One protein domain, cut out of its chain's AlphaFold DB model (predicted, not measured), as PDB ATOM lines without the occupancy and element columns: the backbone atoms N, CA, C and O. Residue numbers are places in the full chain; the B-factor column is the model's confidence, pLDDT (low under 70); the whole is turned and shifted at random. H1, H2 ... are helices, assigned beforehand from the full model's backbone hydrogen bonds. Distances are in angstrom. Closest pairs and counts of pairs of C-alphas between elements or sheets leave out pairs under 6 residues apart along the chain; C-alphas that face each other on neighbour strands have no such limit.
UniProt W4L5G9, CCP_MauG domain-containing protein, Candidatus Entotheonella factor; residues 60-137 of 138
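Overview. This is residues 60 to 137 of the 138 residues of the protein "CCP_MauG domain-containing protein" of Candidatus Entotheonella factor (UniProt W4L5G9). What is the main picture? The model has little regular structure: winding loops, chiefly residues 86 to 131, make the body, and residues 60 to 65 of helix H1 stick out from it. What is printed? The 78 residues hold three named helices, H1, H2 and H3 in chain order, and no named strand; the class is all helix, with 18 residues in named elements. The whole is compact, with a radius of gyration of the C-alphas of 12.5 A and spans of 32 by 31 by 25 A.

Along the chain. Where is the longest helix? H1, residues 60 to 69, runs 14.1 A from C-alpha 60 at (5.944, -14.507, -46.320). Where are the others? H2 is residues 82 to 85, 6.0 A; H3 is residues 132 to 135, 4.8 A, ending at C-alpha 135 at (21.882, -2.176, -51.770).

Arrangement. What is near H1? H2 is close but not clearly touching; their closest C-alphas, of Phe 69 and Cys 82, are 5.1 A apart. H3 is apart from H1 and H2. Which backbones pair? In H1 every O i to N i+4 pair is within hydrogen-bond range; H2 and H3 are too short for such a pair, and each has its 1 O i to N i+3 pair within range.

Size, cuts and confidence. How far does it reach? The two farthest C-alphas, of Ala 60 and Arg 108, are 34.1 A apart. Are there cuts or weak places? The printed part has no cut, both links are long, with 12 and 46 residues, and no printed residue is under 70 in pLDDT.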
ATOM      1  N   ALA A  60       4.951 -14.180 -47.345       97.94
ATOM      2  CA  ALA A  60       5.944 -14.507 -46.320       97.94
ATOM      3  C   ALA A  60       7.245 -13.690 -46.447       97.94
ATOM      4  O   ALA A  60       7.798 -13.255 -45.443       97.94
ATOM      5  N   LYS A  61       7.739 -13.433 -47.673       96.25
ATOM      6  CA  LYS A  61       8.916 -12.567 -47.881       96.25
ATOM      7  C   LYS A  61       8.629 -11.113 -47.518       96.25
ATOM      8  O   LYS A  61       9.514 -10.437 -47.011       96.25
ATOM      9  N   ILE A  62       7.419 -10.630 -47.807       95.88
ATOM     10  CA  ILE A  62       7.005  -9.266 -47.462       95.88
ATOM     11  C   ILE A  62       6.940  -9.118 -45.942       95.88
ATOM     12  O   ILE A  62       7.510  -8.172 -45.412       95.88
ATOM     13  N   GLU A  63       6.305 -10.063 -45.253       98.19
ATOM     14  CA  GLU A  63       6.217 -10.084 -43.790       98.19
ATOM     15  C   GLU A  63       7.606 -10.163 -43.144       98.19
ATOM     16  O   GLU A  63       7.950  -9.331 -42.307       98.19
ATOM     17  N   LEU A  64       8.456 -11.089 -43.600       97.81
ATOM     18  CA  LEU A  64       9.835 -11.179 -43.127       97.81
ATOM     19  C   LEU A  64      10.608  -9.879 -43.385       97.81
ATOM     20  O   LEU A  64      11.268  -9.369 -42.488       97.81
ATOM     21  N   GLY A  65      10.511  -9.315 -44.591       95.81
ATOM     22  CA  GLY A  65      11.170  -8.057 -44.937       95.81
ATOM     23  C   GLY A  65      10.709  -6.890 -44.064       95.81
ATOM     24  O   GLY A  65      11.531  -6.063 -43.680       95.81
ATOM     25  N   GLN A  66       9.423  -6.844 -43.703       97.31
ATOM     26  CA  GLN A  66       8.898  -5.866 -42.748       97.31
ATOM     27  C   GLN A  66       9.535  -6.043 -41.371       97.31
ATOM     28  O   GLN A  66      10.016  -5.060 -40.822       97.31
ATOM     29  N   LEU A  67       9.603  -7.266 -40.836       98.31
ATOM     30  CA  LEU A  67      10.257  -7.528 -39.548       98.31
ATOM     31  C   LEU A  67      11.729  -7.092 -39.568       98.31
ATOM     32  O   LEU A  67      12.158  -6.318 -38.714       98.31
ATOM     33  N   LEU A  68      12.475  -7.511 -40.593       97.56
ATOM     34  CA  LEU A  68      13.894  -7.189 -40.757       97.56
ATOM     35  C   LEU A  68      14.150  -5.684 -40.913       97.56
ATOM     36  O   LEU A  68      15.158  -5.177 -40.429       97.56
ATOM     37  N   PHE A  69      13.239  -4.940 -41.545       97.50
ATOM     38  CA  PHE A  69      13.380  -3.491 -41.725       97.50
ATOM     39  C   PHE A  69      13.476  -2.727 -40.393       97.50
ATOM     40  O   PHE A  69      14.118  -1.673 -40.319       97.50
ATOM     41  N   PHE A  70      12.846  -3.259 -39.343       98.12
ATOM     42  CA  PHE A  70      12.832  -2.678 -38.002       98.12
ATOM     43  C   PHE A  70      13.751  -3.407 -37.011       98.12
ATOM     44  O   PHE A  70      13.825  -2.981 -35.860       98.12
ATOM     45  N   ASP A  71      14.460  -4.458 -37.427       98.00
ATOM     46  CA  ASP A  71      15.310  -5.253 -36.540       98.00
ATOM     47  C   ASP A  71      16.724  -4.648 -36.416       98.00
ATOM     48  O   ASP A  71      17.487  -4.644 -37.388       98.00
ATOM     49  N   PRO A  72      17.123  -4.141 -35.232       97.31
ATOM     50  CA  PRO A  72      18.451  -3.576 -35.043       97.31
ATOM     51  C   PRO A  72      19.559  -4.635 -34.968       97.31
ATOM     52  O   PRO A  72      20.735  -4.284 -35.109       97.31
ATOM     53  N   ASN A  73      19.222  -5.918 -34.780       96.69
ATOM     54  CA  ASN A  73      20.199  -7.007 -34.679       96.69
ATOM     55  C   ASN A  73      20.932  -7.279 -35.998       96.69
ATOM     56  O   ASN A  73      21.972  -7.934 -35.995       96.69
ATOM     57  N   LEU A  74      20.431  -6.752 -37.121       94.19
ATOM     58  CA  LEU A  74      21.142  -6.788 -38.399       94.19
ATOM     59  C   LEU A  74      22.360  -5.855 -38.430       94.19
ATOM     60  O   LEU A  74      23.257  -6.037 -39.252       94.19
ATOM     61  N   SER A  75      22.417  -4.852 -37.550       94.94
ATOM     62  CA  SER A  75      23.603  -4.005 -37.427       94.94
ATOM     63  C   SER A  75      24.677  -4.661 -36.566       94.94
ATOM     64  O   SER A  75      24.388  -5.282 -35.548       94.94
ATOM     65  N   ARG A  76      25.949  -4.411 -36.902       93.69
ATOM     66  CA  ARG A  76      27.107  -4.865 -36.109       93.69
ATOM     67  C   ARG A  76      27.027  -4.462 -34.629       93.69
ATOM     68  O   ARG A  76      27.572  -5.155 -33.779       93.69
ATOM     69  N   CYS A  77      26.406  -3.323 -34.334       95.44
ATOM     70  CA  CYS A  77      26.283  -2.783 -32.984       95.44
ATOM     71  C   CYS A  77      24.969  -3.158 -32.279       95.44
ATOM     72  O   CYS A  77      24.805  -2.798 -31.117       95.44
ATOM     73  N   GLY A  78      24.025  -3.822 -32.955       96.69
ATOM     74  CA  GLY A  78      22.731  -4.203 -32.380       96.69
ATOM     75  C   GLY A  78      21.799  -3.033 -32.032       96.69
ATOM     76  O   GLY A  78      20.851  -3.222 -31.278       96.69
ATOM     77  N   THR A  79      22.058  -1.818 -32.532       96.56
ATOM     78  CA  THR A  79      21.290  -0.604 -32.173       96.56
ATOM     79  C   THR A  79      20.705   0.156 -33.361       96.56
ATOM     80  O   THR A  79      19.930   1.091 -33.163       96.56
ATOM     81  N   VAL A  80      21.041  -0.229 -34.596       96.62
ATOM     82  CA  VAL A  80      20.608   0.464 -35.816       96.62
ATOM     83  C   VAL A  80      19.848  -0.498 -36.720       96.62
ATOM     84  O   VAL A  80      20.343  -1.569 -37.044       96.62
ATOM     85  N   ALA A  81      18.665  -0.094 -37.173       97.00
ATOM     86  CA  ALA A  81      17.875  -0.799 -38.179       97.00
ATOM     87  C   ALA A  81      17.754   0.055 -39.453       97.00
ATOM     88  O   ALA A  81      18.085   1.247 -39.453       97.00
ATOM     89  N   CYS A  82      17.199  -0.504 -40.530       96.69
ATOM     90  CA  CYS A  82      16.882   0.264 -41.741       96.69
ATOM     91  C   CYS A  82      15.978   1.465 -41.403       96.69
ATOM     92  O   CYS A  82      16.227   2.598 -41.832       96.69
ATOM     93  N   ALA A  83      14.980   1.227 -40.547       97.25
ATOM     94  CA  ALA A  83      14.038   2.230 -40.063       97.25
ATOM     95  C   ALA A  83      14.676   3.368 -39.246       97.25
ATOM     96  O   ALA A  83      14.094   4.449 -39.180       97.25
ATOM     97  N   SER A  84      15.867   3.180 -38.661       96.38
ATOM     98  CA  SER A  84      16.552   4.240 -37.903       96.38
ATOM     99  C   SER A  84      16.876   5.446 -38.794       96.38
ATOM    100  O   SER A  84      16.724   6.596 -38.375       96.38
ATOM    101  N   CYS A  85      17.269   5.183 -40.046       96.19
ATOM    102  CA  CYS A  85      17.577   6.210 -41.043       96.19
ATOM    103  C   CYS A  85      16.423   6.471 -42.022       96.19
ATOM    104  O   CYS A  85      16.329   7.576 -42.550       96.19
ATOM    105  N   HIS A  86      15.557   5.486 -42.271       96.88
ATOM    106  CA  HIS A  86      14.436   5.566 -43.210       96.88
ATOM    107  C   HIS A  86      13.095   5.526 -42.470       96.88
ATOM    108  O   HIS A  86      12.372   4.532 -42.501       96.88
ATOM    109  N   GLN A  87      12.762   6.620 -41.783       96.75
ATOM    110  CA  GLN A  87      11.668   6.640 -40.810       96.75
ATOM    111  C   GLN A  87      10.289   6.771 -41.482       96.75
ATOM    112  O   GLN A  87      10.085   7.728 -42.236       96.75
ATOM    113  N   PRO A  88       9.307   5.893 -41.187       96.62
ATOM    114  CA  PRO A  88       7.977   5.948 -41.802       96.62
ATOM    115  C   PRO A  88       7.275   7.308 -41.658       96.62
ATOM    116  O   PRO A  88       6.685   7.805 -42.617       96.62
ATOM    117  N   GLN A  89       7.407   7.957 -40.496       97.00
ATOM    118  CA  GLN A  89       6.796   9.261 -40.189       97.00
ATOM    119  C   GLN A  89       7.372  10.404 -41.038       97.00
ATOM    120  O   GLN A  89       6.738  11.440 -41.201       97.00
ATOM    121  N   HIS A  90       8.554  10.194 -41.622       96.75
ATOM    122  CA  HIS A  90       9.252  11.141 -42.490       96.75
ATOM    123  C   HIS A  90       9.269  10.654 -43.945       96.75
ATOM    124  O   HIS A  90      10.209  10.911 -44.697       96.75
ATOM    125  N   GLY A  91       8.246   9.887 -44.341       96.31
ATOM    126  CA  GLY A  91       8.131   9.327 -45.684       96.31
ATOM    127  C   GLY A  91       9.277   8.382 -46.034       96.31
ATOM    128  O   GLY A  91       9.768   8.390 -47.162       96.31
ATOM    129  N   TYR A  92       9.746   7.609 -45.053       97.69
ATOM    130  CA  TYR A  92      10.905   6.720 -45.158       97.69
ATOM    131  C   TYR A  92      12.210   7.429 -45.553       97.69
ATOM    132  O   TYR A  92      13.114   6.806 -46.110       97.69
ATOM    133  N   ALA A  93      12.321   8.732 -45.298       97.12
ATOM    134  CA  ALA A  93      13.568   9.485 -45.392       97.12
ATOM    135  C   ALA A  93      14.164   9.710 -43.996       97.12
ATOM    136  O   ALA A  93      13.503   9.487 -42.977       97.12
ATOM    137  N   SER A  94      15.409  10.186 -43.950       95.62
ATOM    138  CA  SER A  94      15.978  10.650 -42.686       95.62
ATOM    139  C   SER A  94      15.427  12.033 -42.325       95.62
ATOM    140  O   SER A  94      15.455  12.923 -43.182       95.62
ATOM    141  N   PRO A  95      14.977  12.253 -41.073       93.88
ATOM    142  CA  PRO A  95      14.659  13.596 -40.593       93.88
ATOM    143  C   PRO A  95      15.917  14.462 -40.442       93.88
ATOM    144  O   PRO A  95      15.871  15.681 -40.604       93.88
ATOM    145  N   GLU A  96      17.064  13.839 -40.169       93.75
ATOM    146  CA  GLU A  96      18.337  14.529 -40.005       93.75
ATOM    147  C   GLU A  96      19.002  14.794 -41.377       93.75
ATOM    148  O   GLU A  96      18.818  14.043 -42.343       93.75
ATOM    149  N   PRO A  97      19.793  15.873 -41.527       94.31
ATOM    150  CA  PRO A  97      20.600  16.084 -42.730       94.31
ATOM    151  C   PRO A  97      21.597  14.951 -42.987       94.31
ATOM    152  O   PRO A  97      21.783  14.548 -44.132       94.31
ATOM    153  N   ILE A  98      22.216  14.423 -41.931       96.31
ATOM    154  CA  ILE A  98      23.142  13.293 -41.982       96.31
ATOM    155  C   ILE A  98      22.798  12.389 -40.796       96.31
ATOM    156  O   ILE A  98      23.027  12.806 -39.662       96.31
ATOM    157  N   PRO A  99      22.237  11.190 -41.027       94.44
ATOM    158  CA  PRO A  99      21.864  10.303 -39.937       94.44
ATOM    159  C   PRO A  99      23.092   9.708 -39.242       94.44
ATOM    160  O   PRO A  99      24.164   9.545 -39.841       94.44
ATOM    161  N   ARG A 100      22.893   9.337 -37.978       95.25
ATOM    162  CA  ARG A 100      23.852   8.589 -37.164       95.25
ATOM    163  C   ARG A 100      23.670   7.082 -37.345       95.25
ATOM    164  O   ARG A 100      22.551   6.578 -37.290       95.25
ATOM    165  N   GLY A 101      24.779   6.383 -37.550       93.94
ATOM    166  CA  GLY A 101      24.875   4.928 -37.556       93.94
ATOM    167  C   GLY A 101      25.341   4.377 -36.207       93.94
ATOM    168  O   GLY A 101      25.118   4.981 -35.155       93.94
ATOM    169  N   CYS A 102      25.999   3.217 -36.250       94.75
ATOM    170  CA  CYS A 102      26.535   2.557 -35.061       94.75
ATOM    171  C   CYS A 102      27.418   3.494 -34.235       94.75
ATOM    172  O   CYS A 102      28.192   4.274 -34.789       94.75
ATOM    173  N   GLU A 103      27.289   3.410 -32.908       94.69
ATOM    174  CA  GLU A 103      28.076   4.208 -31.950       94.69
ATOM    175  C   GLU A 103      27.944   5.733 -32.162       94.69
ATOM    176  O   GLU A 103      28.799   6.509 -31.746       94.69
ATOM    177  N   GLY A 104      26.873   6.186 -32.824       93.81
ATOM    178  CA  GLY A 104      26.636   7.604 -33.098       93.81
ATOM    179  C   GLY A 104      27.465   8.175 -34.252       93.81
ATOM    180  O   GLY A 104      27.447   9.390 -34.463       93.81
ATOM    181  N   GLN A 105      28.171   7.337 -35.015       95.44
ATOM    182  CA  GLN A 105      28.993   7.784 -36.137       95.44
ATOM    183  C   GLN A 105      28.136   8.428 -37.230       95.44
ATOM    184  O   GLN A 105      27.119   7.877 -37.648       95.44
ATOM    185  N   LEU A 106      28.553   9.593 -37.721       95.56
ATOM    186  CA  LEU A 106      27.854  10.273 -38.807       95.56
ATOM    187  C   LEU A 106      28.162   9.620 -40.154       95.56
ATOM    188  O   LEU A 106      29.309   9.302 -40.470       95.56
ATOM    189  N   GLY A 107      27.124   9.476 -40.976       90.62
ATOM    190  CA  GLY A 107      27.286   9.141 -42.384       90.62
ATOM    191  C   GLY A 107      27.908  10.282 -43.202       90.62
ATOM    192  O   GLY A 107      28.317  11.323 -42.695       90.62
ATOM    193  N   ARG A 108      27.945  10.105 -44.526       93.31
ATOM    194  CA  ARG A 108      28.464  11.125 -45.464       93.31
ATOM    195  C   ARG A 108      27.376  11.874 -46.229       93.31
ATOM    196  O   ARG A 108      27.663  12.864 -46.893       93.31
ATOM    197  N   ARG A 109      26.150  11.350 -46.228       94.38
ATOM    198  CA  ARG A 109      25.020  11.839 -47.029       94.38
ATOM    199  C   ARG A 109      23.715  11.601 -46.271       94.38
ATOM    200  O   ARG A 109      23.639  10.686 -45.453       94.38
ATOM    201  N   ARG A 110      22.684  12.380 -46.600       95.12
ATOM    202  CA  ARG A 110      21.307  12.153 -46.139       95.12
ATOM    203  C   ARG A 110      20.800  10.786 -46.604       95.12
ATOM    204  O   ARG A 110      21.078  10.399 -47.737       95.12
ATOM    205  N   ALA A 111      19.997  10.091 -45.801       95.88
ATOM    206  CA  ALA A 111      19.261   8.928 -46.298       95.88
ATOM    207  C   ALA A 111      18.044   9.394 -47.132       95.88
ATOM    208  O   ALA A 111      17.212  10.147 -46.611       95.88
ATOM    209  N   PRO A 112      17.940   9.021 -48.424       95.81
ATOM    210  CA  PRO A 112      16.809   9.412 -49.264       95.81
ATOM    211  C   PRO A 112      15.518   8.705 -48.827       95.81
ATOM    212  O   PRO A 112      15.560   7.703 -48.123       95.81
ATOM    213  N   SER A 113      14.363   9.195 -49.283       96.50
ATOM    214  CA  SER A 113      13.096   8.468 -49.118       96.50
ATOM    215  C   SER A 113      13.132   7.115 -49.836       96.50
ATOM    216  O   SER A 113      13.670   7.019 -50.945       96.50
ATOM    217  N   LEU A 114      12.513   6.098 -49.228       96.19
ATOM    218  CA  LEU A 114      12.273   4.798 -49.865       96.19
ATOM    219  C   LEU A 114      10.939   4.716 -50.617       96.19
ATOM    220  O   LEU A 114      10.660   3.699 -51.254       96.19
ATOM    221  N   TYR A 115      10.111   5.763 -50.605       94.56
ATOM    222  CA  TYR A 115       8.919   5.755 -51.446       94.56
ATOM    223  C   TYR A 115       9.299   5.639 -52.918       94.56
ATOM    224  O   TYR A 115      10.199   6.322 -53.414       94.56
ATOM    225  N   ASN A 116       8.591   4.751 -53.616       92.88
ATOM    226  CA  ASN A 116       8.781   4.474 -55.038       92.88
ATOM    227  C   ASN A 116      10.196   3.989 -55.404       92.88
ATOM    228  O   ASN A 116      10.550   3.981 -56.583       92.88
ATOM    229  N   VAL A 117      11.004   3.552 -54.427       93.75
ATOM    230  CA  VAL A 117      12.393   3.127 -54.664       93.75
ATOM    231  C   VAL A 117      12.486   1.951 -55.640       93.75
ATOM    232  O   VAL A 117      13.408   1.907 -56.445       93.75
ATOM    233  N   ALA A 118      11.475   1.075 -55.658       91.25
ATOM    234  CA  ALA A 118      11.383  -0.057 -56.580       91.25
ATOM    235  C   ALA A 118      11.331   0.341 -58.069       91.25
ATOM    236  O   ALA A 118      11.570  -0.495 -58.933       91.25
ATOM    237  N   TYR A 119      11.031   1.606 -58.386       90.56
ATOM    238  CA  TYR A 119      10.996   2.116 -59.761       90.56
ATOM    239  C   TYR A 119      12.291   2.832 -60.174       90.56
ATOM    240  O   TYR A 119      12.396   3.327 -61.298       90.56
ATOM    241  N   ARG A 120      13.286   2.924 -59.281       91.19
ATOM    242  CA  ARG A 120      14.586   3.527 -59.595       91.19
ATOM    243  C   ARG A 120      15.485   2.512 -60.298       91.19
ATOM    244  O   ARG A 120      15.609   1.380 -59.856       91.19
ATOM    245  N   ARG A 121      16.157   2.951 -61.366       90.31
ATOM    246  CA  ARG A 121      17.137   2.129 -62.108       90.31
ATOM    247  C   ARG A 121      18.512   2.070 -61.439       90.31
ATOM    248  O   ARG A 121      19.254   1.121 -61.643       90.31
ATOM    249  N   HIS A 122      18.846   3.108 -60.675       94.94
ATOM    250  CA  HIS A 122      20.108   3.252 -59.961       94.94
ATOM    251  C   HIS A 122      19.821   3.714 -58.534       94.94
ATOM    252  O   HIS A 122      18.983   4.598 -58.317       94.94
ATOM    253  N   LEU A 123      20.502   3.107 -57.569       95.00
ATOM    254  CA  LEU A 123      20.335   3.366 -56.141       95.00
ATOM    255  C   LEU A 123      21.602   3.988 -55.550       95.00
ATOM    256  O   LEU A 123      22.648   4.044 -56.192       95.00
ATOM    257  N   PHE A 124      21.491   4.467 -54.307       94.50
ATOM    258  CA  PHE A 124      22.396   5.452 -53.707       94.50
ATOM    259  C   PHE A 124      22.433   6.788 -54.468       94.50
ATOM    260  O   PHE A 124      21.909   6.944 -55.567       94.50
ATOM    261  N   TRP A 125      23.047   7.793 -53.848       94.00
ATOM    262  CA  TRP A 125      23.202   9.126 -54.442       94.00
ATOM    263  C   TRP A 125      24.147   9.166 -55.645       94.00
ATOM    264  O   TRP A 125      24.045  10.067 -56.464       94.00
ATOM    265  N   ASP A 126      25.081   8.222 -55.727       95.00
ATOM    266  CA  ASP A 126      26.045   8.082 -56.822       95.00
ATOM    267  C   ASP A 126      25.623   7.026 -57.854       95.00
ATOM    268  O   ASP A 126      26.345   6.801 -58.819       95.00
ATOM    269  N   GLY A 127      24.465   6.381 -57.667       95.38
ATOM    270  CA  GLY A 127      23.928   5.411 -58.621       95.38
ATOM    271  C   GLY A 127      24.699   4.089 -58.704       95.38
ATOM    272  O   GLY A 127      24.520   3.353 -59.673       95.38
ATOM    273  N   ARG A 128      25.573   3.790 -57.732       94.94
ATOM    274  CA  ARG A 128      26.574   2.714 -57.836       94.94
ATOM    275  C   ARG A 128      26.026   1.283 -57.814       94.94
ATOM    276  O   ARG A 128      26.765   0.370 -58.158       94.94
ATOM    277  N   VAL A 129      24.774   1.074 -57.405       95.62
ATOM    278  CA  VAL A 129      24.113  -0.246 -57.465       95.62
ATOM    279  C   VAL A 129      22.798  -0.156 -58.228       95.62
ATOM    280  O   VAL A 129      22.205   0.921 -58.335       95.62
ATOM    281  N   GLN A 130      22.350  -1.289 -58.765       93.25
ATOM    282  CA  GLN A 130      21.214  -1.356 -59.692       93.25
ATOM    283  C   GLN A 130      20.006  -2.116 -59.129       93.25
ATOM    284  O   GLN A 130      18.943  -2.101 -59.747       93.25
ATOM    285  N   SER A 131      20.134  -2.756 -57.961       92.94
ATOM    286  CA  SER A 131      19.032  -3.470 -57.306       92.94
ATOM    287  C   SER A 131      18.994  -3.238 -55.796       92.94
ATOM    288  O   SER A 131      20.004  -2.898 -55.175       92.94
ATOM    289  N   LEU A 132      17.808  -3.414 -55.204       92.38
ATOM    290  CA  LEU A 132      17.602  -3.283 -53.757       92.38
ATOM    291  C   LEU A 132      18.335  -4.385 -52.990       92.38
ATOM    292  O   LEU A 132      18.829  -4.141 -51.895       92.38
ATOM    293  N   GLU A 133      18.444  -5.568 -53.587       90.81
ATOM    294  CA  GLU A 133      19.205  -6.688 -53.049       90.81
ATOM    295  C   GLU A 133      20.685  -6.312 -52.904       90.81
ATOM    296  O   GLU A 133      21.211  -6.387 -51.802       90.81
ATOM    297  N   GLN A 134      21.312  -5.767 -53.958       93.12
ATOM    298  CA  GLN A 134      22.695  -5.267 -53.900       93.12
ATOM    299  C   GLN A 134      22.862  -4.113 -52.906       93.12
ATOM    300  O   GLN A 134      23.922  -3.941 -52.315       93.12
ATOM    301  N   GLN A 135      21.835  -3.274 -52.736       90.06
ATOM    302  CA  GLN A 135      21.882  -2.176 -51.770       90.06
ATOM    303  C   GLN A 135      21.926  -2.676 -50.315       90.06
ATOM    304  O   GLN A 135      22.463  -1.967 -49.464       90.06
ATOM    305  N   GLY A 136      21.339  -3.844 -50.036       83.50
ATOM    306  CA  GLY A 136      21.273  -4.458 -48.707       83.50
ATOM    307  C   GLY A 136      22.392  -5.458 -48.406       83.50
ATOM    308  O   GLY A 136      22.423  -6.000 -47.303       83.50
ATOM    309  N   GLU A 137      23.283  -5.719 -49.361       80.12
ATOM    310  CA  GLU A 137      24.460  -6.560 -49.141       80.12
ATOM    311  C   GLU A 137      25.508  -5.826 -48.270       80.12
ATOM    312  O   GLU A 137      25.644  -4.601 -48.382       80.12
TER     313      GLU A 137